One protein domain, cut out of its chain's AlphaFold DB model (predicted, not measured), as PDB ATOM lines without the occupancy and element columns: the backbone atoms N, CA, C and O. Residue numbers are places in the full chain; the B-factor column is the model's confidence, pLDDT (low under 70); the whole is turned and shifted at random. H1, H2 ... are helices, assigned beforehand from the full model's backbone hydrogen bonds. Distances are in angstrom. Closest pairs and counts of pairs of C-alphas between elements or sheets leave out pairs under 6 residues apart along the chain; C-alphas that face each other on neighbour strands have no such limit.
ATOM      1  N   VAL A  21      78.087 131.257  84.953       75.88
ATOM      2  CA  VAL A  21      76.862 130.558  85.381       75.88
ATOM      3  C   VAL A  21      76.126 129.940  84.192       75.88
ATOM      4  O   VAL A  21      75.639 128.808  84.290       75.88
ATOM      5  N   ALA A  22      76.103 130.613  83.038       74.25
ATOM      6  CA  ALA A  22      75.557 130.048  81.805       74.25
ATOM      7  C   ALA A  22      76.333 128.795  81.345       74.25
ATOM      8  O   ALA A  22      75.722 127.789  80.980       74.25
ATOM      9  N   ALA A  23      77.667 128.801  81.436       76.12
ATOM     10  CA  ALA A  23      78.491 127.635  81.112       76.12
ATOM     11  C   ALA A  23      78.250 126.458  82.080       76.12
ATOM     12  O   ALA A  23      77.977 125.340  81.642       76.12
ATOM     13  N   LEU A  24      78.245 126.715  83.393       72.12
ATOM     14  CA  LEU A  24      78.011 125.698  84.431       72.12
ATOM     15  C   LEU A  24      76.614 125.068  84.347       72.12
ATOM     16  O   LEU A  24      76.436 123.872  84.586       72.12
ATOM     17  N   THR A  25      75.596 125.861  84.009       70.44
ATOM     18  CA  THR A  25      74.226 125.355  83.847       70.44
ATOM     19  C   THR A  25      74.074 124.493  82.598       70.44
ATOM     20  O   THR A  25      73.341 123.499  82.645       70.44
ATOM     21  N   LYS A  26      74.797 124.808  81.518       75.62
ATOM     22  CA  LYS A  26      74.842 123.995  80.298       75.62
ATOM     23  C   LYS A  26      75.569 122.667  80.536       75.62
ATOM     24  O   LYS A  26      74.984 121.615  80.292       75.62
ATOM     25  N   GLU A  27      76.740 122.697  81.175       75.44
ATOM     26  CA  GLU A  27      77.495 121.491  81.557       75.44
ATOM     27  C   GLU A  27      76.682 120.578  82.500       75.44
ATOM     28  O   GLU A  27      76.646 119.352  82.357       75.44
ATOM     29  N   ARG A  28      75.952 121.164  83.460       68.94
ATOM     30  CA  ARG A  28      75.094 120.407  84.386       68.94
ATOM     31  C   ARG A  28      73.868 119.798  83.695       68.94
ATOM     32  O   ARG A  28      73.378 118.769  84.164       68.94
ATOM     33  N   ARG A  29      73.356 120.406  82.618       73.31
ATOM     34  CA  ARG A  29      72.289 119.824  81.782       73.31
ATOM     35  C   ARG A  29      72.820 118.652  80.962       73.31
ATOM     36  O   ARG A  29      72.238 117.574  81.042       73.31
ATOM     37  N   GLU A  30      73.968 118.814  80.312       75.81
ATOM     38  CA  GLU A  30      74.618 117.756  79.527       75.81
ATOM     39  C   GLU A  30      74.964 116.531  80.394       75.81
ATOM     40  O   GLU A  30      74.620 115.401  80.049       75.81
ATOM     41  N   LYS A  31      75.510 116.734  81.606       72.19
ATOM     42  CA  LYS A  31      75.756 115.641  82.571       72.19
ATOM     43  C   LYS A  31      74.479 114.924  83.021       72.19
ATOM     44  O   LYS A  31      74.512 113.721  83.283       72.19
ATOM     45  N   LYS A  32      73.350 115.631  83.143       68.44
ATOM     46  CA  LYS A  32      72.059 115.017  83.501       68.44
ATOM     47  C   LYS A  32      71.482 114.201  82.349       68.44
ATOM     48  O   LYS A  32      70.923 113.135  82.596       68.44
ATOM     49  N   GLU A  33      71.626 114.670  81.115       74.62
ATOM     50  CA  GLU A  33      71.192 113.935  79.925       74.62
ATOM     51  C   GLU A  33      72.036 112.682  79.689       74.62
ATOM     52  O   GLU A  33      71.474 111.615  79.450       74.62
ATOM     53  N   ALA A  34      73.358 112.772  79.859       77.69
ATOM     54  CA  ALA A  34      74.251 111.618  79.774       77.69
ATOM     55  C   ALA A  34      73.907 110.547  80.823       77.69
ATOM     56  O   ALA A  34      73.791 109.371  80.487       77.69
ATOM     57  N   LYS A  35      73.647 110.948  82.078       71.44
ATOM     58  CA  LYS A  35      73.222 110.013  83.134       71.44
ATOM     59  C   LYS A  35      71.880 109.350  82.834       71.44
ATOM     60  O   LYS A  35      71.738 108.159  83.070       71.44
ATOM     61  N   LYS A  36      70.904 110.095  82.305       73.19
ATOM     62  CA  LYS A  36      69.611 109.518  81.906       73.19
ATOM     63  C   LYS A  36      69.764 108.514  80.766       73.19
ATOM     64  O   LYS A  36      69.152 107.457  80.827       73.19
ATOM     65  N   LYS A  37      70.589 108.819  79.760       77.50
ATOM     66  CA  LYS A  37      70.862 107.893  78.652       77.50
ATOM     67  C   LYS A  37      71.553 106.619  79.132       77.50
ATOM     68  O   LYS A  37      71.070 105.546  78.805       77.50
ATOM     69  N   ALA A  38      72.579 106.737  79.974       74.69
ATOM     70  CA  ALA A  38      73.266 105.578  80.546       74.69
ATOM     71  C   ALA A  38      72.318 104.680  81.361       74.69
ATOM     72  O   ALA A  38      72.368 103.464  81.246       74.69
ATOM     73  N   LEU A  39      71.404 105.276  82.133       63.25
ATOM     74  CA  LEU A  39      70.441 104.530  82.950       63.25
ATOM     75  C   LEU A  39      69.393 103.804  82.086       63.25
ATOM     76  O   LEU A  39      69.037 102.664  82.371       63.25
ATOM     77  N   MET A  40      68.942 104.430  80.993       60.88
ATOM     78  CA  MET A  40      68.057 103.785  80.013       60.88
ATOM     79  C   MET A  40      68.767 102.664  79.241       60.88
ATOM     80  O   MET A  40      68.163 101.629  78.976       60.88
ATOM     81  N   GLU A  41      70.042 102.849  78.898       68.88
ATOM     82  CA  GLU A  41      70.860 101.838  78.222       68.88
ATOM     83  C   GLU A  41      71.143 100.634  79.136       68.88
ATOM     84  O   GLU A  41      71.032  99.490  78.700       68.88
ATOM     85  N   GLU A  42      71.387 100.869  80.428       67.75
ATOM     86  CA  GLU A  42      71.535  99.812  81.434       67.75
ATOM     87  C   GLU A  42      70.228  99.027  81.646       67.75
ATOM     88  O   GLU A  42      70.248  97.794  81.703       67.75
ATOM     89  N   GLN A  43      69.075  99.705  81.712       58.97
ATOM     90  CA  GLN A  43      67.776  99.026  81.787       58.97
ATOM     91  C   GLN A  43      67.466  98.226  80.514       58.97
ATOM     92  O   GLN A  43      66.978  97.100  80.606       58.97
ATOM     93  N   ALA A  44      67.807  98.754  79.336       73.31
ATOM     94  CA  ALA A  44      67.664  98.030  78.076       73.31
ATOM     95  C   ALA A  44      68.581  96.795  78.009       73.31
ATOM     96  O   ALA A  44      68.165  95.751  77.510       73.31
ATOM     97  N   ALA A  45      69.804  96.879  78.542       76.00
ATOM     98  CA  ALA A  45      70.713  95.738  78.638       76.00
ATOM     99  C   ALA A  45      70.184  94.659  79.601       76.00
ATOM    100  O   ALA A  45      70.250  93.474  79.279       76.00
ATOM    101  N   LYS A  46      69.602  95.055  80.741       68.81
ATOM    102  CA  LYS A  46      68.964  94.133  81.699       68.81
ATOM    103  C   LYS A  46      67.763  93.405  81.087       68.81
ATOM    104  O   LYS A  46      67.681  92.188  81.206       68.81
ATOM    105  N   LEU A  47      66.888  94.118  80.371       66.25
ATOM    106  CA  LEU A  47      65.745  93.513  79.675       66.25
ATOM    107  C   LEU A  47      66.180  92.525  78.585       66.25
ATOM    108  O   LEU A  47      65.635  91.427  78.516       66.25
ATOM    109  N   LYS A  48      67.207  92.862  77.793       74.69
ATOM    110  CA  LYS A  48      67.766  91.944  76.786       74.69
ATOM    111  C   LYS A  48      68.332  90.669  77.407       74.69
ATOM    112  O   LYS A  48      68.118  89.592  76.866       74.69
ATOM    113  N   LYS A  49      69.005  90.780  78.557       71.06
ATOM    114  CA  LYS A  49      69.541  89.620  79.282       71.06
ATOM    115  C   LYS A  49      68.432  88.687  79.778       71.06
ATOM    116  O   LYS A  49      68.584  87.475  79.724       71.06
ATOM    117  N   ILE A  50      67.308  89.248  80.224       66.06
ATOM    118  CA  ILE A  50      66.133  88.473  80.648       66.06
ATOM    119  C   ILE A  50      65.468  87.786  79.445       66.06
ATOM    120  O   ILE A  50      65.124  86.611  79.523       66.06
ATOM    121  N   GLU A  51      65.322  88.492  78.324       68.88
ATOM    122  CA  GLU A  51      64.750  87.945  77.087       68.88
ATOM    123  C   GLU A  51      65.604  86.802  76.508       68.88
ATOM    124  O   GLU A  51      65.070  85.804  76.027       68.88
ATOM    125  N   GLU A  52      66.930  86.922  76.575       73.31
ATOM    126  CA  GLU A  52      67.867  85.880  76.148       73.31
ATOM    127  C   GLU A  52      67.781  84.636  77.044       73.31
ATOM    128  O   GLU A  52      67.576  83.537  76.531       73.31
ATOM    129  N   MET A  53      67.805  84.816  78.369       57.03
ATOM    130  CA  MET A  53      67.634  83.722  79.338       57.03
ATOM    131  C   MET A  53      66.276  83.018  79.184       57.03
ATOM    132  O   MET A  53      66.186  81.800  79.314       57.03
ATOM    133  N   ALA A  54      65.205  83.759  78.881       65.50
ATOM    134  CA  ALA A  54      63.886  83.181  78.627       65.50
ATOM    135  C   ALA A  54      63.873  82.311  77.358       65.50
ATOM    136  O   ALA A  54      63.317  81.214  77.375       65.50
ATOM    137  N   ARG A  55      64.532  82.759  76.281       69.12
ATOM    138  CA  ARG A  55      64.685  81.972  75.045       69.12
ATOM    139  C   ARG A  55      65.553  80.735  75.242       69.12
ATOM    140  O   ARG A  55      65.274  79.701  74.643       69.12
ATOM    141  N   GLU A  56      66.600  80.826  76.054       62.44
ATOM    142  CA  GLU A  56      67.454  79.685  76.385       62.44
ATOM    143  C   GLU A  56      66.688  78.640  77.205       62.44
ATOM    144  O   GLU A  56      66.687  77.463  76.852       62.44
ATOM    145  N   ARG A  57      65.912  79.077  78.207       52.12
ATOM    146  CA  ARG A  57      64.997  78.208  78.966       52.12
ATOM    147  C   ARG A  57      63.926  77.560  78.085       52.12
ATOM    148  O   ARG A  57      63.609  76.395  78.285       52.12
ATOM    149  N   GLU A  58      63.380  78.276  77.103       66.06
ATOM    150  CA  GLU A  58      62.412  77.709  76.152       66.06
ATOM    151  C   GLU A  58      63.048  76.633  75.255       66.06
ATOM    152  O   GLU A  58      62.422  75.614  74.969       66.06
ATOM    153  N   ARG A  59      64.303  76.829  74.832       70.25
ATOM    154  CA  ARG A  59      65.051  75.824  74.061       70.25
ATOM    155  C   ARG A  59      65.377  74.590  74.890       70.25
ATOM    156  O   ARG A  59      65.185  73.490  74.391       70.25
ATOM    157  N   LEU A  60      65.807  74.771  76.139       60.91
ATOM    158  CA  LEU A  60      66.069  73.663  77.059       60.91
ATOM    159  C   LEU A  60      64.800  72.855  77.333       60.91
ATOM    160  O   LEU A  60      64.843  71.635  77.243       60.91
ATOM    161  N   LYS A  61      63.658  73.521  77.553       57.94
ATOM    162  CA  LYS A  61      62.361  72.842  77.687       57.94
ATOM    163  C   LYS A  61      61.993  72.032  76.447       57.94
ATOM    164  O   LYS A  61      61.544  70.907  76.591       57.94
ATOM    165  N   LYS A  62      62.209  72.572  75.244       61.91
ATOM    166  CA  LYS A  62      61.949  71.845  73.989       61.91
ATOM    167  C   LYS A  62      62.878  70.648  73.803       61.91
ATOM    168  O   LYS A  62      62.414  69.600  73.383       61.91
ATOM    169  N   GLU A  63      64.162  70.785  74.125       55.22
ATOM    170  CA  GLU A  63      65.121  69.674  74.056       55.22
ATOM    171  C   GLU A  63      64.809  68.588  75.101       55.22
ATOM    172  O   GLU A  63      64.979  67.399  74.842       55.22
ATOM    173  N   GLU A  64      64.335  68.982  76.283       54.31
ATOM    174  CA  GLU A  64      63.894  68.067  77.336       54.31
ATOM    175  C   GLU A  64      62.576  67.368  76.965       54.31
ATOM    176  O   GLU A  64      62.473  66.161  77.138       54.31
ATOM    177  N   GLU A  65      61.619  68.076  76.361       55.69
ATOM    178  CA  GLU A  65      60.371  67.511  75.828       55.69
ATOM    179  C   GLU A  65      60.637  66.525  74.676       55.69
ATOM    180  O   GLU A  65      60.011  65.472  74.612       55.69
ATOM    181  N   GLU A  66      61.621  66.793  73.810       55.34
ATOM    182  CA  GLU A  66      62.042  65.854  72.759       55.34
ATOM    183  C   GLU A  66      62.726  64.603  73.338       55.34
ATOM    184  O   GLU A  66      62.492  63.493  72.861       55.34
ATOM    185  N   LYS A  67      63.532  64.756  74.399       53.59
ATOM    186  CA  LYS A  67      64.129  63.621  75.128       53.59
ATOM    187  C   LYS A  67      63.077  62.802  75.870       53.59
ATOM    188  O   LYS A  67      63.183  61.583  75.883       53.59
ATOM    189  N   LEU A  68      62.077  63.450  76.461       51.78
ATOM    190  CA  LEU A  68      60.949  62.775  77.101       51.78
ATOM    191  C   LEU A  68      60.113  62.022  76.070       51.78
ATOM    192  O   LEU A  68      59.817  60.859  76.291       51.78
ATOM    193  N   LYS A  69      59.836  62.622  74.909       50.38
ATOM    194  CA  LYS A  69      59.094  61.962  73.832       50.38
ATOM    195  C   LYS A  69      59.843  60.772  73.224       50.38
ATOM    196  O   LYS A  69      59.220  59.776  72.890       50.38
ATOM    197  N   ALA A  70      61.169  60.847  73.110       42.34
ATOM    198  CA  ALA A  70      61.985  59.715  72.667       42.34
ATOM    199  C   ALA A  70      62.020  58.566  73.696       42.34
ATOM    200  O   ALA A  70      62.146  57.408  73.313       42.34
ATOM    201  N   VAL A  71      61.907  58.884  74.990       46.03
ATOM    202  CA  VAL A  71      61.802  57.889  76.071       46.03
ATOM    203  C   VAL A  71      60.387  57.307  76.145       46.03
ATOM    204  O   VAL A  71      60.246  56.107  76.336       46.03
ATOM    205  N   GLU A  72      59.359  58.124  75.917       37.34
ATOM    206  CA  GLU A  72      57.962  57.689  75.825       37.34
ATOM    207  C   GLU A  72      57.739  56.792  74.596       37.34
ATOM    208  O   GLU A  72      57.094  55.765  74.732       37.34
ATOM    209  N   GLU A  73      58.355  57.067  73.434       34.66
ATOM    210  CA  GLU A  73      58.340  56.153  72.269       34.66
ATOM    211  C   GLU A  73      59.105  54.831  72.517       34.66
ATOM    212  O   GLU A  73      58.776  53.820  71.891       34.66
ATOM    213  N   SER A 106      42.970  72.868  84.443       72.38
ATOM    214  CA  SER A 106      44.338  73.328  84.191       72.38
ATOM    215  C   SER A 106      45.030  73.810  85.473       72.38
ATOM    216  O   SER A 106      46.192  73.499  85.697       72.38
ATOM    217  N   GLU A 107      44.313  74.519  86.346       70.06
ATOM    218  CA  GLU A 107      44.780  74.936  87.673       70.06
ATOM    219  C   GLU A 107      44.981  73.741  88.614       70.06
ATOM    220  O   GLU A 107      45.990  73.668  89.305       70.06
ATOM    221  N   TRP A 108      44.076  72.761  88.605       66.69
ATOM    222  CA  TRP A 108      44.218  71.526  89.374       66.69
ATOM    223  C   TRP A 108      45.396  70.683  88.886       66.69
ATOM    224  O   TRP A 108      46.169  70.208  89.709       66.69
ATOM    225  N   VAL A 109      45.584  70.552  87.571       64.62
ATOM    226  CA  VAL A 109      46.747  69.893  86.959       64.62
ATOM    227  C   VAL A 109      48.032  70.628  87.342       64.62
ATOM    228  O   VAL A 109      48.986  69.988  87.775       64.62
ATOM    229  N   ALA A 110      48.044  71.963  87.292       64.69
ATOM    230  CA  ALA A 110      49.182  72.762  87.746       64.69
ATOM    231  C   ALA A 110      49.460  72.586  89.251       64.69
ATOM    232  O   ALA A 110      50.618  72.490  89.652       64.69
ATOM    233  N   ASN A 111      48.419  72.485  90.080       61.22
ATOM    234  CA  ASN A 111      48.534  72.215  91.513       61.22
ATOM    235  C   ASN A 111      48.977  70.773  91.804       61.22
ATOM    236  O   ASN A 111      49.668  70.545  92.791       61.22
ATOM    237  N   LEU A 112      48.635  69.805  90.949       58.12
ATOM    238  CA  LEU A 112      49.148  68.437  91.024       58.12
ATOM    239  C   LEU A 112      50.657  68.426  90.747       58.12
ATOM    240  O   LEU A 112      51.428  67.912  91.550       58.12
ATOM    241  N   SER A 113      51.080  69.109  89.678       62.06
ATOM    242  CA  SER A 113      52.494  69.323  89.364       62.06
ATOM    243  C   SER A 113      53.221  70.140  90.439       62.06
ATOM    244  O   SER A 113      54.427  69.986  90.614       62.06
ATOM    245  N   LEU A 114      52.533  71.011  91.182       54.88
ATOM    246  CA  LEU A 114      53.086  71.681  92.362       54.88
ATOM    247  C   LEU A 114      53.212  70.710  93.547       54.88
ATOM    248  O   LEU A 114      54.235  70.716  94.226       54.88
ATOM    249  N   GLY A 115      52.229  69.831  93.746       55.47
ATOM    250  CA  GLY A 115      52.258  68.755  94.737       55.47
ATOM    251  C   GLY A 115      53.403  67.766  94.513       55.47
ATOM    252  O   GLY A 115      54.003  67.312  95.478       55.47
ATOM    253  N   GLU A 116      53.793  67.510  93.262       56.75
ATOM    254  CA  GLU A 116      55.003  66.745  92.920       56.75
ATOM    255  C   GLU A 116      56.301  67.485  93.305       56.75
ATOM    256  O   GLU A 116      57.289  66.863  93.693       56.75
ATOM    257  N   ALA A 117      56.332  68.826  93.230       52.56
ATOM    258  CA  ALA A 117      57.443  69.611  93.792       52.56
ATOM    259  C   ALA A 117      57.436  69.593  95.328       52.56
ATOM    260  O   ALA A 117      58.499  69.545  95.943       52.56
ATOM    261  N   GLU A 118      56.263  69.605  95.957       56.81
ATOM    262  CA  GLU A 118      56.122  69.489  97.410       56.81
ATOM    263  C   GLU A 118      56.489  68.085  97.920       56.81
ATOM    264  O   GLU A 118      57.103  67.945  98.976       56.81
ATOM    265  N   GLU A 119      56.212  67.038  97.143       57.81
ATOM    266  CA  GLU A 119      56.682  65.678  97.403       57.81
ATOM    267  C   GLU A 119      58.208  65.593  97.317       57.81
ATOM    268  O   GLU A 119      58.838  65.039  98.219       57.81
ATOM    269  N   ALA A 120      58.818  66.217  96.301       59.94
ATOM    270  CA  ALA A 120      60.272  66.335  96.224       59.94
ATOM    271  C   ALA A 120      60.845  67.049  97.458       59.94
ATOM    272  O   ALA A 120      61.825  66.579  98.028       59.94
ATOM    273  N   LEU A 121      60.199  68.115  97.945       60.22
ATOM    274  CA  LEU A 121      60.579  68.774  99.197       60.22
ATOM    275  C   LEU A 121      60.470  67.823 100.398       60.22
ATOM    276  O   LEU A 121      61.425  67.675 101.148       60.22
ATOM    277  N   MET A 122      59.342  67.143 100.578       62.50
ATOM    278  CA  MET A 122      59.118  66.206 101.687       62.50
ATOM    279  C   MET A 122      60.116  65.042 101.719       62.50
ATOM    280  O   MET A 122      60.368  64.474 102.785       62.50
ATOM    281  N   TYR A 123      60.658  64.683 100.556       59.03
ATOM    282  CA  TYR A 123      61.604  63.594 100.385       59.03
ATOM    283  C   TYR A 123      63.072  64.025 100.585       59.03
ATOM    284  O   TYR A 123      63.911  63.221 100.995       59.03
ATOM    285  N   VAL A 124      63.388  65.304 100.358       67.44
ATOM    286  CA  VAL A 124      64.716  65.882 100.610       67.44
ATOM    287  C   VAL A 124      64.964  66.002 102.125       67.44
ATOM    288  O   VAL A 124      64.109  66.516 102.854       67.44
ATOM    289  N   PRO A 125      66.133  65.568 102.640       71.50
ATOM    290  CA  PRO A 125      66.473  65.720 104.051       71.50
ATOM    291  C   PRO A 125      66.394  67.179 104.513       71.50
ATOM    292  O   PRO A 125      66.858  68.090 103.829       71.50
ATOM    293  N   LYS A 126      65.866  67.409 105.721       67.25
ATOM    294  CA  LYS A 126      65.754  68.761 106.305       67.25
ATOM    295  C   LYS A 126      67.099  69.489 106.392       67.25
ATOM    296  O   LYS A 126      67.143  70.706 106.243       67.25
ATOM    297  N   ASP A 127      68.180  68.732 106.552       72.31
ATOM    298  CA  ASP A 127      69.552  69.240 106.586       72.31
ATOM    299  C   ASP A 127      69.984  69.888 105.256       72.31
ATOM    300  O   ASP A 127      70.869  70.741 105.259       72.31
ATOM    301  N   GLU A 128      69.353  69.524 104.131       73.88
ATOM    302  CA  GLU A 128      69.545  70.147 102.812       73.88
ATOM    303  C   GLU A 128      68.516  71.259 102.535       73.88
ATOM    304  O   GLU A 128      68.837  72.240 101.866       73.88
ATOM    305  N   GLN A 129      67.303  71.168 103.094       72.81
ATOM    306  CA  GLN A 129      66.275  72.213 102.951       72.81
ATOM    307  C   GLN A 129      66.588  73.497 103.722       72.81
ATOM    308  O   GLN A 129      66.395  74.596 103.209       72.81
ATOM    309  N   GLU A 130      67.030  73.383 104.974       78.00
ATOM    310  CA  GLU A 130      67.319  74.544 105.817       78.00
ATOM    311  C   GLU A 130      68.419  75.470 105.265       78.00
ATOM    312  O   GLU A 130      68.250  76.691 105.357       78.00
ATOM    313  N   PRO A 131      69.548  74.975 104.714       84.75
ATOM    314  CA  PRO A 131      70.522  75.847 104.065       84.75
ATOM    315  C   PRO A 131      69.984  76.448 102.760       84.75
ATOM    316  O   PRO A 131      70.227  77.629 102.528       84.75
ATOM    317  N   ALA A 132      69.205  75.698 101.972       81.06
ATOM    318  CA  ALA A 132      68.559  76.194 100.754       81.06
ATOM    319  C   ALA A 132      67.594  77.359 101.038       81.06
ATOM    320  O   ALA A 132      67.698  78.417 100.424       81.06
ATOM    321  N   MET A 133      66.726  77.229 102.049       79.75
ATOM    322  CA  MET A 133      65.830  78.318 102.466       79.75
ATOM    323  C   MET A 133      66.600  79.559 102.934       79.75
ATOM    324  O   MET A 133      66.231  80.679 102.590       79.75
ATOM    325  N   LYS A 134      67.702  79.379 103.676       85.56
ATOM    326  CA  LYS A 134      68.562  80.498 104.100       85.56
ATOM    327  C   LYS A 134      69.232  81.196 102.917       85.56
ATOM    328  O   LYS A 134      69.424  82.408 102.970       85.56
ATOM    329  N   GLU A 135      69.597  80.451 101.876       84.50
ATOM    330  CA  GLU A 135      70.167  80.997 100.643       84.50
ATOM    331  C   GLU A 135      69.122  81.796  99.849       84.50
ATOM    332  O   GLU A 135      69.407  82.912  99.414       84.50
ATOM    333  N   TRP A 136      67.882  81.298  99.759       83.88
ATOM    334  CA  TRP A 136      66.767  82.025  99.141       83.88
ATOM    335  C   TRP A 136      66.439  83.320  99.896       83.88
ATOM    336  O   TRP A 136      66.251  84.370  99.280       83.88
ATOM    337  N   ASP A 137      66.408  83.270 101.229       83.06
ATOM    338  CA  ASP A 137      66.133  84.434 102.078       83.06
ATOM    339  C   ASP A 137      67.239  85.498 102.006       83.06
ATOM    340  O   ASP A 137      66.949  86.693 102.135       83.06
ATOM    341  N   ALA A 138      68.489  85.083 101.774       88.94
ATOM    342  CA  ALA A 138      69.634  85.977 101.625       88.94
ATOM    343  C   ALA A 138      69.629  86.758 100.296       88.94
ATOM    344  O   ALA A 138      70.230  87.831 100.225       88.94
ATOM    345  N   GLU A 139      68.953  86.262  99.255       90.38
ATOM    346  CA  GLU A 139      68.855  86.956  97.969       90.38
ATOM    347  C   GLU A 139      67.821  88.091  98.042       90.38
ATOM    348  O   GLU A 139      66.623  87.854  98.205       90.38
ATOM    349  N   GLU A 140      68.268  89.344  97.912       81.75
ATOM    350  CA  GLU A 140      67.403  90.536  97.993       81.75
ATOM    351  C   GLU A 140      66.558  90.764  96.728       81.75
ATOM    352  O   GLU A 140      65.502  91.399  96.793       81.75
ATOM    353  N   ASP A 141      67.012  90.276  95.567       92.38
ATOM    354  CA  ASP A 141      66.308  90.448  94.296       92.38
ATOM    355  C   ASP A 141      65.207  89.381  94.145       92.38
ATOM    356  O   ASP A 141      65.517  88.194  93.991       92.38
ATOM    357  N   PRO A 142      63.916  89.768  94.130       86.19
ATOM    358  CA  PRO A 142      62.812  88.813  94.073       86.19
ATOM    359  C   PRO A 142      62.836  87.948  92.808       86.19
ATOM    360  O   PRO A 142      62.432  86.789  92.858       86.19
ATOM    361  N   LEU A 143      63.340  88.470  91.682       88.44
ATOM    362  CA  LEU A 143      63.407  87.705  90.434       88.44
ATOM    363  C   LEU A 143      64.501  86.637  90.475       88.44
ATOM    364  O   LEU A 143      64.323  85.548  89.933       88.44
ATOM    365  N   LYS A 144      65.632  86.935  91.121       84.81
ATOM    366  CA  LYS A 144      66.721  85.967  91.284       84.81
ATOM    367  C   LYS A 144      66.393  84.922  92.334       84.81
ATOM    368  O   LYS A 144      66.665  83.751  92.098       84.81
ATOM    369  N   ARG A 145      65.743  85.329  93.428       86.88
ATOM    370  CA  ARG A 145      65.226  84.410  94.444       86.88
ATOM    371  C   ARG A 145      64.296  83.375  93.818       86.88
ATOM    372  O   ARG A 145      64.512  82.184  93.996       86.88
ATOM    373  N   GLN A 146      63.331  83.824  93.015       77.38
ATOM    374  CA  GLN A 146      62.407  82.919  92.332       77.38
ATOM    375  C   GLN A 146      63.129  82.001  91.335       77.38
ATOM    376  O   GLN A 146      62.815  80.820  91.244       77.38
ATOM    377  N   ALA A 147      64.109  82.516  90.587       84.06
ATOM    378  CA  ALA A 147      64.884  81.691  89.665       84.06
ATOM    379  C   ALA A 147      65.683  80.590  90.384       84.06
ATOM    380  O   ALA A 147      65.719  79.473  89.878       84.06
ATOM    381  N   MET A 148      66.279  80.907  91.535       82.69
ATOM    382  CA  MET A 148      67.048  79.972  92.362       82.69
ATOM    383  C   MET A 148      66.150  78.923  93.029       82.69
ATOM    384  O   MET A 148      66.486  77.742  93.035       82.69
ATOM    385  N   GLU A 149      64.992  79.336  93.550       82.88
ATOM    386  CA  GLU A 149      64.007  78.429  94.146       82.88
ATOM    387  C   GLU A 149      63.498  77.405  93.121       82.88
ATOM    388  O   GLU A 149      63.482  76.206  93.393       82.88
ATOM    389  N   GLU A 150      63.131  77.859  91.921       81.00
ATOM    390  CA  GLU A 150      62.665  76.977  90.845       81.00
ATOM    391  C   GLU A 150      63.773  76.041  90.328       81.00
ATOM    392  O   GLU A 150      63.500  74.881  90.027       81.00
ATOM    393  N   GLU A 151      65.026  76.505  90.262       83.81
ATOM    394  CA  GLU A 151      66.183  75.680  89.885       83.81
ATOM    395  C   GLU A 151      66.429  74.556  90.901       83.81
ATOM    396  O   GLU A 151      66.491  73.387  90.524       83.81
ATOM    397  N   GLN A 152      66.455  74.871  92.199       82.56
ATOM    398  CA  GLN A 152      66.640  73.863  93.247       82.56
ATOM    399  C   GLN A 152      65.450  72.895  93.347       82.56
ATOM    400  O   GLN A 152      65.640  71.687  93.508       82.56
ATOM    401  N   ARG A 153      64.212  73.383  93.179       78.44
ATOM    402  CA  ARG A 153      63.018  72.523  93.090       78.44
ATOM    403  C   ARG A 153      63.111  71.544  91.922       78.44
ATOM    404  O   ARG A 153      62.758  70.374  92.082       78.44
ATOM    405  N   LEU A 154      63.598  71.999  90.767       80.69
ATOM    406  CA  LEU A 154      63.817  71.143  89.603       80.69
ATOM    407  C   LEU A 154      64.882  70.076  89.893       80.69
ATOM    408  O   LEU A 154      64.654  68.898  89.622       80.69
ATOM    409  N   GLU A 155      66.016  70.452  90.485       83.38
ATOM    410  CA  GLU A 155      67.085  69.511  90.845       83.38
ATOM    411  C   GLU A 155      66.603  68.417  91.804       83.38
ATOM    412  O   GLU A 155      66.899  67.232  91.610       83.38
ATOM    413  N   TRP A 156      65.829  68.794  92.822       82.00
ATOM    414  CA  TRP A 156      65.238  67.849  93.765       82.00
ATOM    415  C   TRP A 156      64.214  66.931  93.099       82.00
ATOM    416  O   TRP A 156      64.249  65.721  93.330       82.00
ATOM    417  N   ARG A 157      63.370  67.456  92.203       77.62
ATOM    418  CA  ARG A 157      62.439  66.641  91.407       77.62
ATOM    419  C   ARG A 157      63.179  65.641  90.517       77.62
ATOM    420  O   ARG A 157      62.817  64.468  90.480       77.62
ATOM    421  N   LEU A 158      64.246  66.065  89.842       79.56
ATOM    422  CA  LEU A 158      65.069  65.185  89.006       79.56
ATOM    423  C   LEU A 158      65.748  64.086  89.829       79.56
ATOM    424  O   LEU A 158      65.836  62.940  89.382       79.56
ATOM    425  N   ARG A 159      66.222  64.413  91.035       81.19
ATOM    426  CA  ARG A 159      66.786  63.429  91.965       81.19
ATOM    427  C   ARG A 159      65.738  62.391  92.367       81.19
ATOM    428  O   ARG A 159      66.019  61.200  92.263       81.19
ATOM    429  N   LEU A 160      64.540  62.840  92.742       77.56
ATOM    430  CA  LEU A 160      63.424  61.966  93.100       77.56
ATOM    431  C   LEU A 160      63.029  61.045  91.939       77.56
ATOM    432  O   LEU A 160      62.887  59.844  92.138       77.56
ATOM    433  N   MET A 161      62.924  61.568  90.714       76.31
ATOM    434  CA  MET A 161      62.607  60.767  89.524       76.31
ATOM    435  C   MET A 161      63.636  59.661  89.273       76.31
ATOM    436  O   MET A 161      63.269  58.520  88.995       76.31
ATOM    437  N   ARG A 162      64.931  59.971  89.405       80.12
ATOM    438  CA  ARG A 162      66.003  58.970  89.275       80.12
ATOM    439  C   ARG A 162      65.911  57.910  90.364       80.12
ATOM    440  O   ARG A 162      66.037  56.728  90.062       80.12
ATOM    441  N   GLU A 163      65.675  58.317  91.607       79.81
ATOM    442  CA  GLU A 163      65.529  57.383  92.722       79.81
ATOM    443  C   GLU A 163      64.295  56.483  92.545       79.81
ATOM    444  O   GLU A 163      64.398  55.263  92.670       79.81
ATOM    445  N   ASN A 164      63.151  57.047  92.158       75.31
ATOM    446  CA  ASN A 164      61.944  56.284  91.845       75.31
ATOM    447  C   ASN A 164      62.181  55.284  90.713       75.31
ATOM    448  O   ASN A 164      61.798  54.124  90.852       75.31
ATOM    449  N   LYS A 165      62.887  55.682  89.649       78.62
ATOM    450  CA  LYS A 165      63.289  54.760  88.582       78.62
ATOM    451  C   LYS A 165      64.114  53.595  89.127       78.62
ATOM    452  O   LYS A 165      63.742  52.447  88.927       78.62
ATOM    453  N   THR A 166      65.158  53.876  89.910       82.19
ATOM    454  CA  THR A 166      65.987  52.808  90.500       82.19
ATOM    455  C   THR A 166      65.203  51.864  91.410       82.19
ATOM    456  O   THR A 166      65.526  50.684  91.496       82.19
ATOM    457  N   ARG A 167      64.150  52.351  92.076       77.62
ATOM    458  CA  ARG A 167      63.277  51.524  92.920       77.62
ATOM    459  C   ARG A 167      62.358  50.633  92.111       77.62
ATOM    460  O   ARG A 167      62.170  49.482  92.482       77.62
ATOM    461  N   VAL A 168      61.779  51.160  91.037       76.31
ATOM    462  CA  VAL A 168      60.968  50.365  90.110       76.31
ATOM    463  C   VAL A 168      61.828  49.270  89.478       76.31
ATOM    464  O   VAL A 168      61.409  48.113  89.446       76.31
ATOM    465  N   ASP A 169      63.057  49.601  89.076       82.69
ATOM    466  CA  ASP A 169      64.027  48.625  88.572       82.69
ATOM    467  C   ASP A 169      64.345  47.552  89.630       82.69
ATOM    468  O   ASP A 169      64.325  46.362  89.318       82.69
ATOM    469  N   ALA A 170      64.568  47.943  90.893       82.56
ATOM    470  CA  ALA A 170      64.810  47.010  91.999       82.56
ATOM    471  C   ALA A 170      63.612  46.073  92.246       82.56
ATOM    472  O   ALA A 170      63.767  44.855  92.242       82.56
ATOM    473  N   VAL A 171      62.388  46.610  92.325       77.19
ATOM    474  CA  VAL A 171      61.160  45.803  92.456       77.19
ATOM    475  C   VAL A 171      60.995  44.835  91.280       77.19
ATOM    476  O   VAL A 171      60.541  43.703  91.472       77.19
ATOM    477  N   SER A 172      61.382  45.251  90.073       82.06
ATOM    478  CA  SER A 172      61.340  44.402  88.878       82.06
ATOM    479  C   SER A 172      62.356  43.258  88.973       82.06
ATOM    480  O   SER A 172      61.998  42.105  88.739       82.06
ATOM    481  N   GLN A 173      63.585  43.537  89.419       85.50
ATOM    482  CA  GLN A 173      64.599  42.513  89.700       85.50
ATOM    483  C   GLN A 173      64.142  41.546  90.803       85.50
ATOM    484  O   GLN A 173      64.212  40.329  90.630       85.50
ATOM    485  N   ALA A 174      63.583  42.055  91.902       82.44
ATOM    486  CA  ALA A 174      63.018  41.232  92.968       82.44
ATOM    487  C   ALA A 174      61.881  40.322  92.463       82.44
ATOM    488  O   ALA A 174      61.744  39.182  92.916       82.44
ATOM    489  N   ALA A 175      61.072  40.783  91.503       81.62
ATOM    490  CA  ALA A 175      60.043  39.961  90.871       81.62
ATOM    491  C   ALA A 175      60.642  38.800  90.050       81.62
ATOM    492  O   ALA A 175      60.114  37.681  90.103       81.62
ATOM    493  N   GLU A 176      61.756  39.024  89.347       87.06
ATOM    494  CA  GLU A 176      62.500  37.967  88.652       87.06
ATOM    495  C   GLU A 176      63.101  36.955  89.638       87.06
ATOM    496  O   GLU A 176      62.905  35.744  89.479       87.06
ATOM    497  N   GLU A 177      63.748  37.420  90.711       87.19
ATOM    498  CA  GLU A 177      64.297  36.547  91.753       87.19
ATOM    499  C   GLU A 177      63.206  35.702  92.426       87.19
ATOM    500  O   GLU A 177      63.388  34.504  92.670       87.19
ATOM    501  N   LEU A 178      62.027  36.280  92.672       84.06
ATOM    502  CA  LEU A 178      60.859  35.553  93.172       84.06
ATOM    503  C   LEU A 178      60.407  34.447  92.208       84.06
ATOM    504  O   LEU A 178      59.991  33.370  92.655       84.06
ATOM    505  N   ALA A 179      60.486  34.674  90.895       88.62
ATOM    506  CA  ALA A 179      60.201  33.643  89.900       88.62
ATOM    507  C   ALA A 179      61.247  32.513  89.940       88.62
ATOM    508  O   ALA A 179      60.886  31.337  89.831       88.62
ATOM    509  N   GLU A 180      62.524  32.829  90.167       88.81
ATOM    510  CA  GLU A 180      63.573  31.823  90.360       88.81
ATOM    511  C   GLU A 180      63.387  31.005  91.639       88.81
ATOM    512  O   GLU A 180      63.521  29.780  91.603       88.81
ATOM    513  N   VAL A 181      63.025  31.645  92.753       89.06
ATOM    514  CA  VAL A 181      62.718  30.961  94.021       89.06
ATOM    515  C   VAL A 181      61.583  29.955  93.824       89.06
ATOM    516  O   VAL A 181      61.676  28.822  94.301       89.06
ATOM    517  N   ARG A 182      60.534  30.325  93.073       87.06
ATOM    518  CA  ARG A 182      59.436  29.406  92.719       87.06
ATOM    519  C   ARG A 182      59.947  28.203  91.923       87.06
ATOM    520  O   ARG A 182      59.670  27.073  92.310       87.06
ATOM    521  N   ARG A 183      60.770  28.425  90.892       89.69
ATOM    522  CA  ARG A 183      61.387  27.335  90.108       89.69
ATOM    523  C   ARG A 183      62.261  26.420  90.973       89.69
ATOM    524  O   ARG A 183      62.188  25.202  90.844       89.69
ATOM    525  N   GLN A 184      63.079  26.987  91.860       84.75
ATOM    526  CA  GLN A 184      63.961  26.221  92.749       84.75
ATOM    527  C   GLN A 184      63.172  25.404  93.771       84.75
ATOM    528  O   GLN A 184      63.559  24.275  94.066       84.75
ATOM    529  N   LYS A 185      62.057  25.939  94.281       83.31
ATOM    530  CA  LYS A 185      61.129  25.200  95.140       83.31
ATOM    531  C   LYS A 185      60.567  23.973  94.411       83.31
ATOM    532  O   LYS A 185      60.658  22.873  94.948       83.31
ATOM    533  N   ASP A 186      60.072  24.145  93.185       86.19
ATOM    534  CA  ASP A 186      59.508  23.044  92.392       86.19
ATOM    535  C   ASP A 186      60.564  21.959  92.088       86.19
ATOM    536  O   ASP A 186      60.288  20.762  92.148       86.19
ATOM    537  N   GLN A 187      61.814  22.360  91.824       81.69
ATOM    538  CA  GLN A 187      62.939  21.429  91.666       81.69
ATOM    539  C   GLN A 187      63.274  20.697  92.976       81.69
ATOM    540  O   GLN A 187      63.555  19.495  92.969       81.69
ATOM    541  N   MET A 188      63.226  21.398  94.110       80.12
ATOM    542  CA  MET A 188      63.476  20.838  95.440       80.12
ATOM    543  C   MET A 188      62.479  19.737  95.824       80.12
ATOM    544  O   MET A 188      62.870  18.775  96.494       80.12
ATOM    545  N   ASP A 189      61.217  19.853  95.403       76.62
ATOM    546  CA  ASP A 189      60.177  18.852  95.676       76.62
ATOM    547  C   ASP A 189      60.550  17.470  95.102       76.62
ATOM    548  O   ASP A 189      60.168  16.441  95.657       76.62
ATOM    549  N   THR A 190      61.395  17.430  94.064       82.50
ATOM    550  CA  THR A 190      61.894  16.191  93.438       82.50
ATOM    551  C   THR A 190      63.215  15.660  94.016       82.50
ATOM    552  O   THR A 190      63.579  14.513  93.759       82.50
ATOM    553  N   GLN A 191      63.944  16.452  94.815       74.25
ATOM    554  CA  GLN A 191      65.209  16.020  95.430       74.25
ATOM    555  C   GLN A 191      64.979  15.069  96.616       74.25
ATOM    556  O   GLN A 191      63.988  15.177  97.337       74.25
ATOM    557  N   VAL A 192      65.933  14.170  96.880       72.62
ATOM    558  CA  VAL A 192      65.906  13.250  98.042       72.62
ATOM    559  C   VAL A 192      66.904  13.670  99.134       72.62
ATOM    560  O   VAL A 192      66.695  13.364 100.305       72.62
ATOM    561  N   ASP A 193      67.955  14.420  98.781       90.19
ATOM    562  CA  ASP A 193      68.987  14.869  99.723       90.19
ATOM    563  C   ASP A 193      68.508  16.026 100.618       90.19
ATOM    564  O   ASP A 193      68.164  17.107 100.141       90.19
ATOM    565  N   LEU A 194      68.513  15.807 101.935       83.06
ATOM    566  CA  LEU A 194      68.104  16.800 102.934       83.06
ATOM    567  C   LEU A 194      69.113  17.948 103.074       83.06
ATOM    568  O   LEU A 194      68.703  19.085 103.311       83.06
ATOM    569  N   LEU A 195      70.415  17.678 102.923       85.94
ATOM    570  CA  LEU A 195      71.449  18.699 103.104       85.94
ATOM    571  C   LEU A 195      71.420  19.710 101.947       85.94
ATOM    572  O   LEU A 195      71.408  20.920 102.185       85.94
ATOM    573  N   GLY A 196      71.299  19.227 100.706       84.25
ATOM    574  CA  GLY A 196      71.087  20.055  99.519       84.25
ATOM    575  C   GLY A 196      69.814  20.904  99.594       84.25
ATOM    576  O   GLY A 196      69.864  22.104  99.307       84.25
ATOM    577  N   LYS A 197      68.698  20.334 100.077       83.31
ATOM    578  CA  LYS A 197      67.440  21.071 100.303       83.31
ATOM    579  C   LYS A 197      67.603  22.233 101.278       83.31
ATOM    580  O   LYS A 197      67.105  23.323 101.012       83.31
ATOM    581  N   MET A 198      68.320  22.034 102.386       84.75
ATOM    582  CA  MET A 198      68.575  23.115 103.347       84.75
ATOM    583  C   MET A 198      69.411  24.247 102.735       84.75
ATOM    584  O   MET A 198      69.102  25.413 102.965       84.75
ATOM    585  N   GLY A 199      70.409  23.931 101.903       87.12
ATOM    586  CA  GLY A 199      71.213  24.946 101.208       87.12
ATOM    587  C   GLY A 199      70.436  25.748 100.153       87.12
ATOM    588  O   GLY A 199      70.724  26.922  99.921       87.12
ATOM    589  N   VAL A 200      69.437  25.144  99.504       85.62
ATOM    590  CA  VAL A 200      68.517  25.858  98.598       85.62
ATOM    591  C   VAL A 200      67.510  26.697  99.393       85.62
ATOM    592  O   VAL A 200      67.309  27.862  99.064       85.62
ATOM    593  N   MET A 201      66.949  26.163 100.484       86.44
ATOM    594  CA  MET A 201      66.050  26.916 101.369       86.44
ATOM    595  C   MET A 201      66.716  28.156 101.969       86.44
ATOM    596  O   MET A 201      66.102  29.215 101.952       86.44
ATOM    597  N   ALA A 202      67.962  28.056 102.441       88.56
ATOM    598  CA  ALA A 202      68.690  29.202 102.991       88.56
ATOM    599  C   ALA A 202      68.820  30.346 101.967       88.56
ATOM    600  O   ALA A 202      68.446  31.476 102.260       88.56
ATOM    601  N   ARG A 203      69.235  30.029 100.731       89.31
ATOM    602  CA  ARG A 203      69.348  31.015  99.640       89.31
ATOM    603  C   ARG A 203      68.001  31.612  99.237       89.31
ATOM    604  O   ARG A 203      67.916  32.797  98.941       89.31
ATOM    605  N   ASN A 204      66.942  30.806  99.235       88.00
ATOM    606  CA  ASN A 204      65.596  31.296  98.948       88.00
ATOM    607  C   ASN A 204      65.078  32.228 100.047       88.00
ATOM    608  O   ASN A 204      64.429  33.217  99.732       88.00
ATOM    609  N   ILE A 205      65.370  31.938 101.318       88.69
ATOM    610  CA  ILE A 205      65.001  32.800 102.448       88.69
ATOM    611  C   ILE A 205      65.714  34.154 102.353       88.69
ATOM    612  O   ILE A 205      65.070  35.175 102.567       88.69
ATOM    613  N   GLU A 206      66.999  34.178 101.991       89.69
ATOM    614  CA  GLU A 206      67.747  35.428 101.787       89.69
ATOM    615  C   GLU A 206      67.145  36.283 100.662       89.69
ATOM    616  O   GLU A 206      66.829  37.449 100.899       89.69
ATOM    617  N   ARG A 207      66.883  35.693  99.485       86.19
ATOM    618  CA  ARG A 207      66.229  36.397  98.361       86.19
ATOM    619  C   ARG A 207      64.839  36.915  98.722       86.19
ATOM    620  O   ARG A 207      64.482  38.045  98.409       86.19
ATOM    621  N   LEU A 208      64.047  36.107  99.430       86.38
ATOM    622  CA  LEU A 208      62.721  36.512  99.901       86.38
ATOM    623  C   LEU A 208      62.789  37.671 100.903       86.38
ATOM    624  O   LEU A 208      61.932  38.550 100.865       86.38
ATOM    625  N   ALA A 209      63.786  37.682 101.792       86.31
ATOM    626  CA  ALA A 209      63.982  38.768 102.745       86.31
ATOM    627  C   ALA A 209      64.369  40.079 102.040       86.31
ATOM    628  O   ALA A 209      63.843  41.130 102.398       86.31
ATOM    629  N   GLN A 210      65.230  40.012 101.019       82.19
ATOM    630  CA  GLN A 210      65.615  41.172 100.206       82.19
ATOM    631  C   GLN A 210      64.423  41.732  99.421       82.19
ATOM    632  O   GLN A 210      64.104  42.912  99.565       82.19
ATOM    633  N   ALA A 211      63.688  40.876  98.706       80.06
ATOM    634  CA  ALA A 211      62.485  41.276  97.975       80.06
ATOM    635  C   ALA A 211      61.424  41.927  98.888       80.06
ATOM    636  O   ALA A 211      60.758  42.882  98.493       80.06
ATOM    637  N   HIS A 212      61.270  41.436 100.123       78.38
ATOM    638  CA  HIS A 212      60.333  42.005 101.093       78.38
ATOM    639  C   HIS A 212      60.752  43.402 101.582       78.38
ATOM    640  O   HIS A 212      59.896  44.272 101.747       78.38
ATOM    641  N   GLU A 213      62.045  43.634 101.822       79.00
ATOM    642  CA  GLU A 213      62.553  44.954 102.214       79.00
ATOM    643  C   GLU A 213      62.309  45.980 101.099       79.00
ATOM    644  O   GLU A 213      61.746  47.043 101.353       79.00
ATOM    645  N   GLU A 214      62.630  45.637  99.849       77.12
ATOM    646  CA  GLU A 214      62.409  46.518  98.696       77.12
ATOM    647  C   GLU A 214      60.924  46.836  98.480       77.12
ATOM    648  O   GLU A 214      60.558  48.000  98.303       77.12
ATOM    649  N   GLN A 215      60.043  45.835  98.594       71.19
ATOM    650  CA  GLN A 215      58.594  46.049  98.551       71.19
ATOM    651  C   GLN A 215      58.102  46.974  99.670       71.19
ATOM    652  O   GLN A 215      57.270  47.848  99.425       71.19
ATOM    653  N   TYR A 216      58.605  46.810 100.896       73.38
ATOM    654  CA  TYR A 216      58.224  47.658 102.023       73.38
ATOM    655  C   TYR A 216      58.655  49.115 101.816       73.38
ATOM    656  O   TYR A 216      57.861  50.031 102.052       73.38
ATOM    657  N   GLN A 217      59.879  49.342 101.330       68.56
ATOM    658  CA  GLN A 217      60.368  50.683 101.002       68.56
ATOM    659  C   GLN A 217      59.536  51.320  99.877       68.56
ATOM    660  O   GLN A 217      59.135  52.480  99.992       68.56
ATOM    661  N   PHE A 218      59.198  50.549  98.838       68.38
ATOM    662  CA  PHE A 218      58.377  51.006  97.718       68.38
ATOM    663  C   PHE A 218      56.954  51.402  98.148       68.38
ATOM    664  O   PHE A 218      56.507  52.517  97.862       68.38
ATOM    665  N   ILE A 219      56.263  50.544  98.909       69.62
ATOM    666  CA  ILE A 219      54.913  50.825  99.430       69.62
ATOM    667  C   ILE A 219      54.930  52.072 100.312       69.62
ATOM    668  O   ILE A 219      54.078  52.945 100.164       69.62
ATOM    669  N   ARG A 220      55.922  52.195 101.202       67.31
ATOM    670  CA  ARG A 220      56.057  53.361 102.080       67.31
ATOM    671  C   ARG A 220      56.217  54.661 101.291       67.31
ATOM    672  O   ARG A 220      55.660  55.673 101.709       67.31
ATOM    673  N   SER A 221      56.944  54.644 100.172       64.94
ATOM    674  CA  SER A 221      57.050  55.814  99.292       64.94
ATOM    675  C   SER A 221      55.756  56.125  98.541       64.94
ATOM    676  O   SER A 221      55.340  57.281  98.534       64.94
ATOM    677  N   GLN A 222      55.060  55.121  97.995       63.03
ATOM    678  CA  GLN A 222      53.767  55.344  97.334       63.03
ATOM    679  C   GLN A 222      52.710  55.904  98.294       63.03
ATOM    680  O   GLN A 222      51.932  56.776  97.918       63.03
ATOM    681  N   ASP A 223      52.705  55.455  99.549       64.44
ATOM    682  CA  ASP A 223      51.799  55.961 100.582       64.44
ATOM    683  C   ASP A 223      51.998  57.461 100.856       64.44
ATOM    684  O   ASP A 223      51.045  58.159 101.211       64.44
ATOM    685  N   ILE A 224      53.223  57.969 100.695       61.97
ATOM    686  CA  ILE A 224      53.540  59.395 100.832       61.97
ATOM    687  C   ILE A 224      53.006  60.161  99.615       61.97
ATOM    688  O   ILE A 224      52.239  61.107  99.804       61.97
ATOM    689  N   ALA A 225      53.303  59.698  98.397       61.47
ATOM    690  CA  ALA A 225      52.807  60.286  97.147       61.47
ATOM    691  C   ALA A 225      51.267  60.369  97.116       61.47
ATOM    692  O   ALA A 225      50.665  61.419  96.871       61.47
ATOM    693  N   LEU A 226      50.595  59.265  97.466       61.12
ATOM    694  CA  LEU A 226      49.134  59.176  97.516       61.12
ATOM    695  C   LEU A 226      48.523  60.097  98.576       61.12
ATOM    696  O   LEU A 226      47.431  60.626  98.367       61.12
ATOM    697  N   ARG A 227      49.185  60.312  99.721       61.84
ATOM    698  CA  ARG A 227      48.704  61.260 100.745       61.84
ATOM    699  C   ARG A 227      48.761  62.701 100.250       61.84
ATOM    700  O   ARG A 227      47.805  63.436 100.500       61.84
ATOM    701  N   SER A 228      49.813  63.074  99.528       60.25
ATOM    702  CA  SER A 228      49.958  64.402  98.921       60.25
ATOM    703  C   SER A 228      48.890  64.651  97.852       60.25
ATOM    704  O   SER A 228      48.159  65.640  97.927       60.25
ATOM    705  N   MET A 229      48.680  63.697  96.935       57.53
ATOM    706  CA  MET A 229      47.621  63.778  95.917       57.53
ATOM    707  C   MET A 229      46.214  63.875  96.532       57.53
ATOM    708  O   MET A 229      45.387  64.688  96.106       57.53
ATOM    709  N   HIS A 230      45.925  63.083  97.571       57.78
ATOM    710  CA  HIS A 230      44.631  63.127  98.255       57.78
ATOM    711  C   HIS A 230      44.378  64.446  98.994       57.78
ATOM    712  O   HIS A 230      43.220  64.869  99.081       57.78
ATOM    713  N   ALA A 231      45.414  65.088  99.540       61.25
ATOM    714  CA  ALA A 231      45.285  66.396 100.175       61.25
ATOM    715  C   ALA A 231      44.870  67.461  99.145       61.25
ATOM    716  O   ALA A 231      43.820  68.084  99.319       61.25
ATOM    717  N   GLY A 232      45.589  67.551  98.019       62.78
ATOM    718  CA  GLY A 232      45.266  68.479  96.929       62.78
ATOM    719  C   GLY A 232      43.874  68.248  96.328       62.78
ATOM    720  O   GLY A 232      43.117  69.194  96.108       62.78
ATOM    721  N   PHE A 233      43.465  66.985  96.147       60.31
ATOM    722  CA  PHE A 233      42.113  66.654  95.679       60.31
ATOM    723  C   PHE A 233      41.015  67.059  96.677       60.31
ATOM    724  O   PHE A 233      39.953  67.545  96.282       60.31
ATOM    725  N   ARG A 234      41.242  66.879  97.985       67.38
ATOM    726  CA  ARG A 234      40.264  67.244  99.022       67.38
ATOM    727  C   ARG A 234      40.064  68.756  99.114       67.38
ATOM    728  O   ARG A 234      38.958  69.192  99.443       67.38
ATOM    729  N   ASP A 235      41.114  69.535  98.893       65.19
ATOM    730  CA  ASP A 235      41.038  70.995  98.901       65.19
ATOM    731  C   ASP A 235      40.283  71.503  97.664       65.19
ATOM    732  O   ASP A 235      39.317  72.254  97.814       65.19
ATOM    733  N   PHE A 236      40.571  70.940  96.485       62.75
ATOM    734  CA  PHE A 236      39.820  71.192  95.249       62.75
ATOM    735  C   PHE A 236      38.324  70.843  95.368       62.75
ATOM    736  O   PHE A 236      37.449  71.638  95.019       62.75
ATOM    737  N   ALA A 237      37.996  69.672  95.922       63.00
ATOM    738  CA  ALA A 237      36.607  69.254  96.113       63.00
ATOM    739  C   ALA A 237      35.847  70.169  97.094       63.00
ATOM    740  O   ALA A 237      34.659  70.432  96.896       63.00
ATOM    741  N   ARG A 238      36.517  70.680  98.138       71.56
ATOM    742  CA  ARG A 238      35.920  71.645  99.077       71.56
ATOM    743  C   ARG A 238      35.598  72.969  98.395       71.56
ATOM    744  O   ARG A 238      34.521  73.505  98.638       71.56
ATOM    745  N   GLU A 239      36.492  73.451  97.539       65.19
ATOM    746  CA  GLU A 239      36.322  74.699  96.792       65.19
ATOM    747  C   GLU A 239      35.204  74.621  95.741       65.19
ATOM    748  O   GLU A 239      34.440  75.571  95.560       65.19
ATOM    749  N   LEU A 240      35.032  73.465  95.093       64.19
ATOM    750  CA  LEU A 240      33.904  73.239  94.186       64.19
ATOM    751  C   LEU A 240      32.554  73.230  94.919       64.19
ATOM    752  O   LEU A 240      31.585  73.813  94.432       64.19
ATOM    753  N   VAL A 241      32.475  72.598  96.093       69.81
ATOM    754  CA  VAL A 241      31.222  72.491  96.862       69.81
ATOM    755  C   VAL A 241      30.760  73.850  97.397       69.81
ATOM    756  O   VAL A 241      29.566  74.139  97.353       69.81
ATOM    757  N   THR A 242      31.672  74.712  97.855       69.06
ATOM    758  CA  THR A 242      31.321  76.070  98.310       69.06
ATOM    759  C   THR A 242      30.807  76.966  97.184       69.06
ATOM    760  O   THR A 242      29.970  77.829  97.442       69.06
ATOM    761  N   GLN A 243      31.251  76.750  95.942       57.28
ATOM    762  CA  GLN A 243      30.828  77.549  94.786       57.28
ATOM    763  C   GLN A 243      29.531  77.056  94.136       57.28
ATOM    764  O   GLN A 243      28.781  77.867  93.609       57.28
ATOM    765  N   VAL A 244      29.232  75.753  94.190       55.06
ATOM    766  CA  VAL A 244      27.944  75.204  93.714       55.06
ATOM    767  C   VAL A 244      26.802  75.478  94.706       55.06
ATOM    768  O   VAL A 244      25.635  75.466  94.321       55.06
ATOM    769  N   ALA A 245      27.125  75.724  95.979       51.44
ATOM    770  CA  ALA A 245      26.161  76.069  97.025       51.44
ATOM    771  C   ALA A 245      25.869  77.584  97.159       51.44
ATOM    772  O   ALA A 245      25.047  77.947  98.003       51.44
ATOM    773  N   SER A 246      26.522  78.446  96.362       45.78
ATOM    774  CA  SER A 246      26.216  79.887  96.221       45.78
ATOM    775  C   SER A 246      25.388  80.161  94.969       45.78
ATOM    776  O   SER A 246      24.549  81.086  95.026       45.78
TER     777      SER A 246
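This is residues 21 to 73 and 106 to 246 of the 246 residues of an uncharacterized protein of Chara braunii (UniProt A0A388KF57). A long helical hairpin, H4 and H5, is joined by a tight turn at one end and opens as a V toward the other, with the shorter helix H2 bridging its two arms and H3 folded back beside the first residues of H4. The longest helix, H1, sticks out as a separate long arm that touches no other helix and adds much of the length. The printed part has 194 residues, with five named helices in the order H1 to H5 and no named strand, and is all helix. It is extended, with a radius of gyration of the C-alphas of 29.8 A and spans of 118 by 50 by 38 A.

H1, residues 21 to 73, stands free along its whole length. The hub is H4, residues 142 to 190, which touches three helices. H4 and H5, residues 194 to 244, form a helical hairpin at a steep tilt of 38 degrees, opposite ways; residues 167 to 188 of H4 touch residues 197 to 218 of H5, and the closest C-alphas, of Ala 174 and Ala 211, are 5.0 A apart. H2, residues 106 to 123, touches H4 about perpendicular, at 73 degrees, and the closest C-alphas, of Ala 120 and Arg 157, are 5.3 A apart. H2 also touches H5 at a steep tilt of 44 degrees, opposite ways, with 6.5 A between the closest C-alphas, of Gly 115 and Ser 228. H3, residues 126 to 138, forms a helical hairpin with H4 at a shallow tilt of 15 degrees; the closest C-alphas, of Trp 136 and Arg 145, are 5.5 A apart. H2 and H3 are close but not clearly touching, with 7.6 A between the C-alphas of Leu 121 and Gln 129. H3 and H5 are apart. Every O i to N i+4 pair is within hydrogen-bond range in H1 and H2, against 8 of 9 in H3, 44 of 45 in H4 and 46 of 47 in H5.

H1 measures 77.8 A from C-alpha 21 at (76.862, 130.558, 85.381) to C-alpha 73 at (58.340, 56.153, 72.269). H4 measures 72.6 A and H5 71.5 A, the latter ending with C-alpha 244 at (27.944, 75.204, 93.714). H2 measures 25.6 A and H3 18.3 A.

The C-alphas farthest apart, of Val 21 and Val 192, are 118.5 A apart. Residues 74 to 105 are not printed, and C-alphas 73 and 106 are 25.2 A apart across that cut. The links H2 to H3, H3 to H4 and H4 to H5 are tight. Residues 190 to 195 and 237 to 246 also stand free. The mean pLDDT of the printed part is 72.5; 78 residues are under 70, among them 60 to 73, 108 to 124 and 217 to 237.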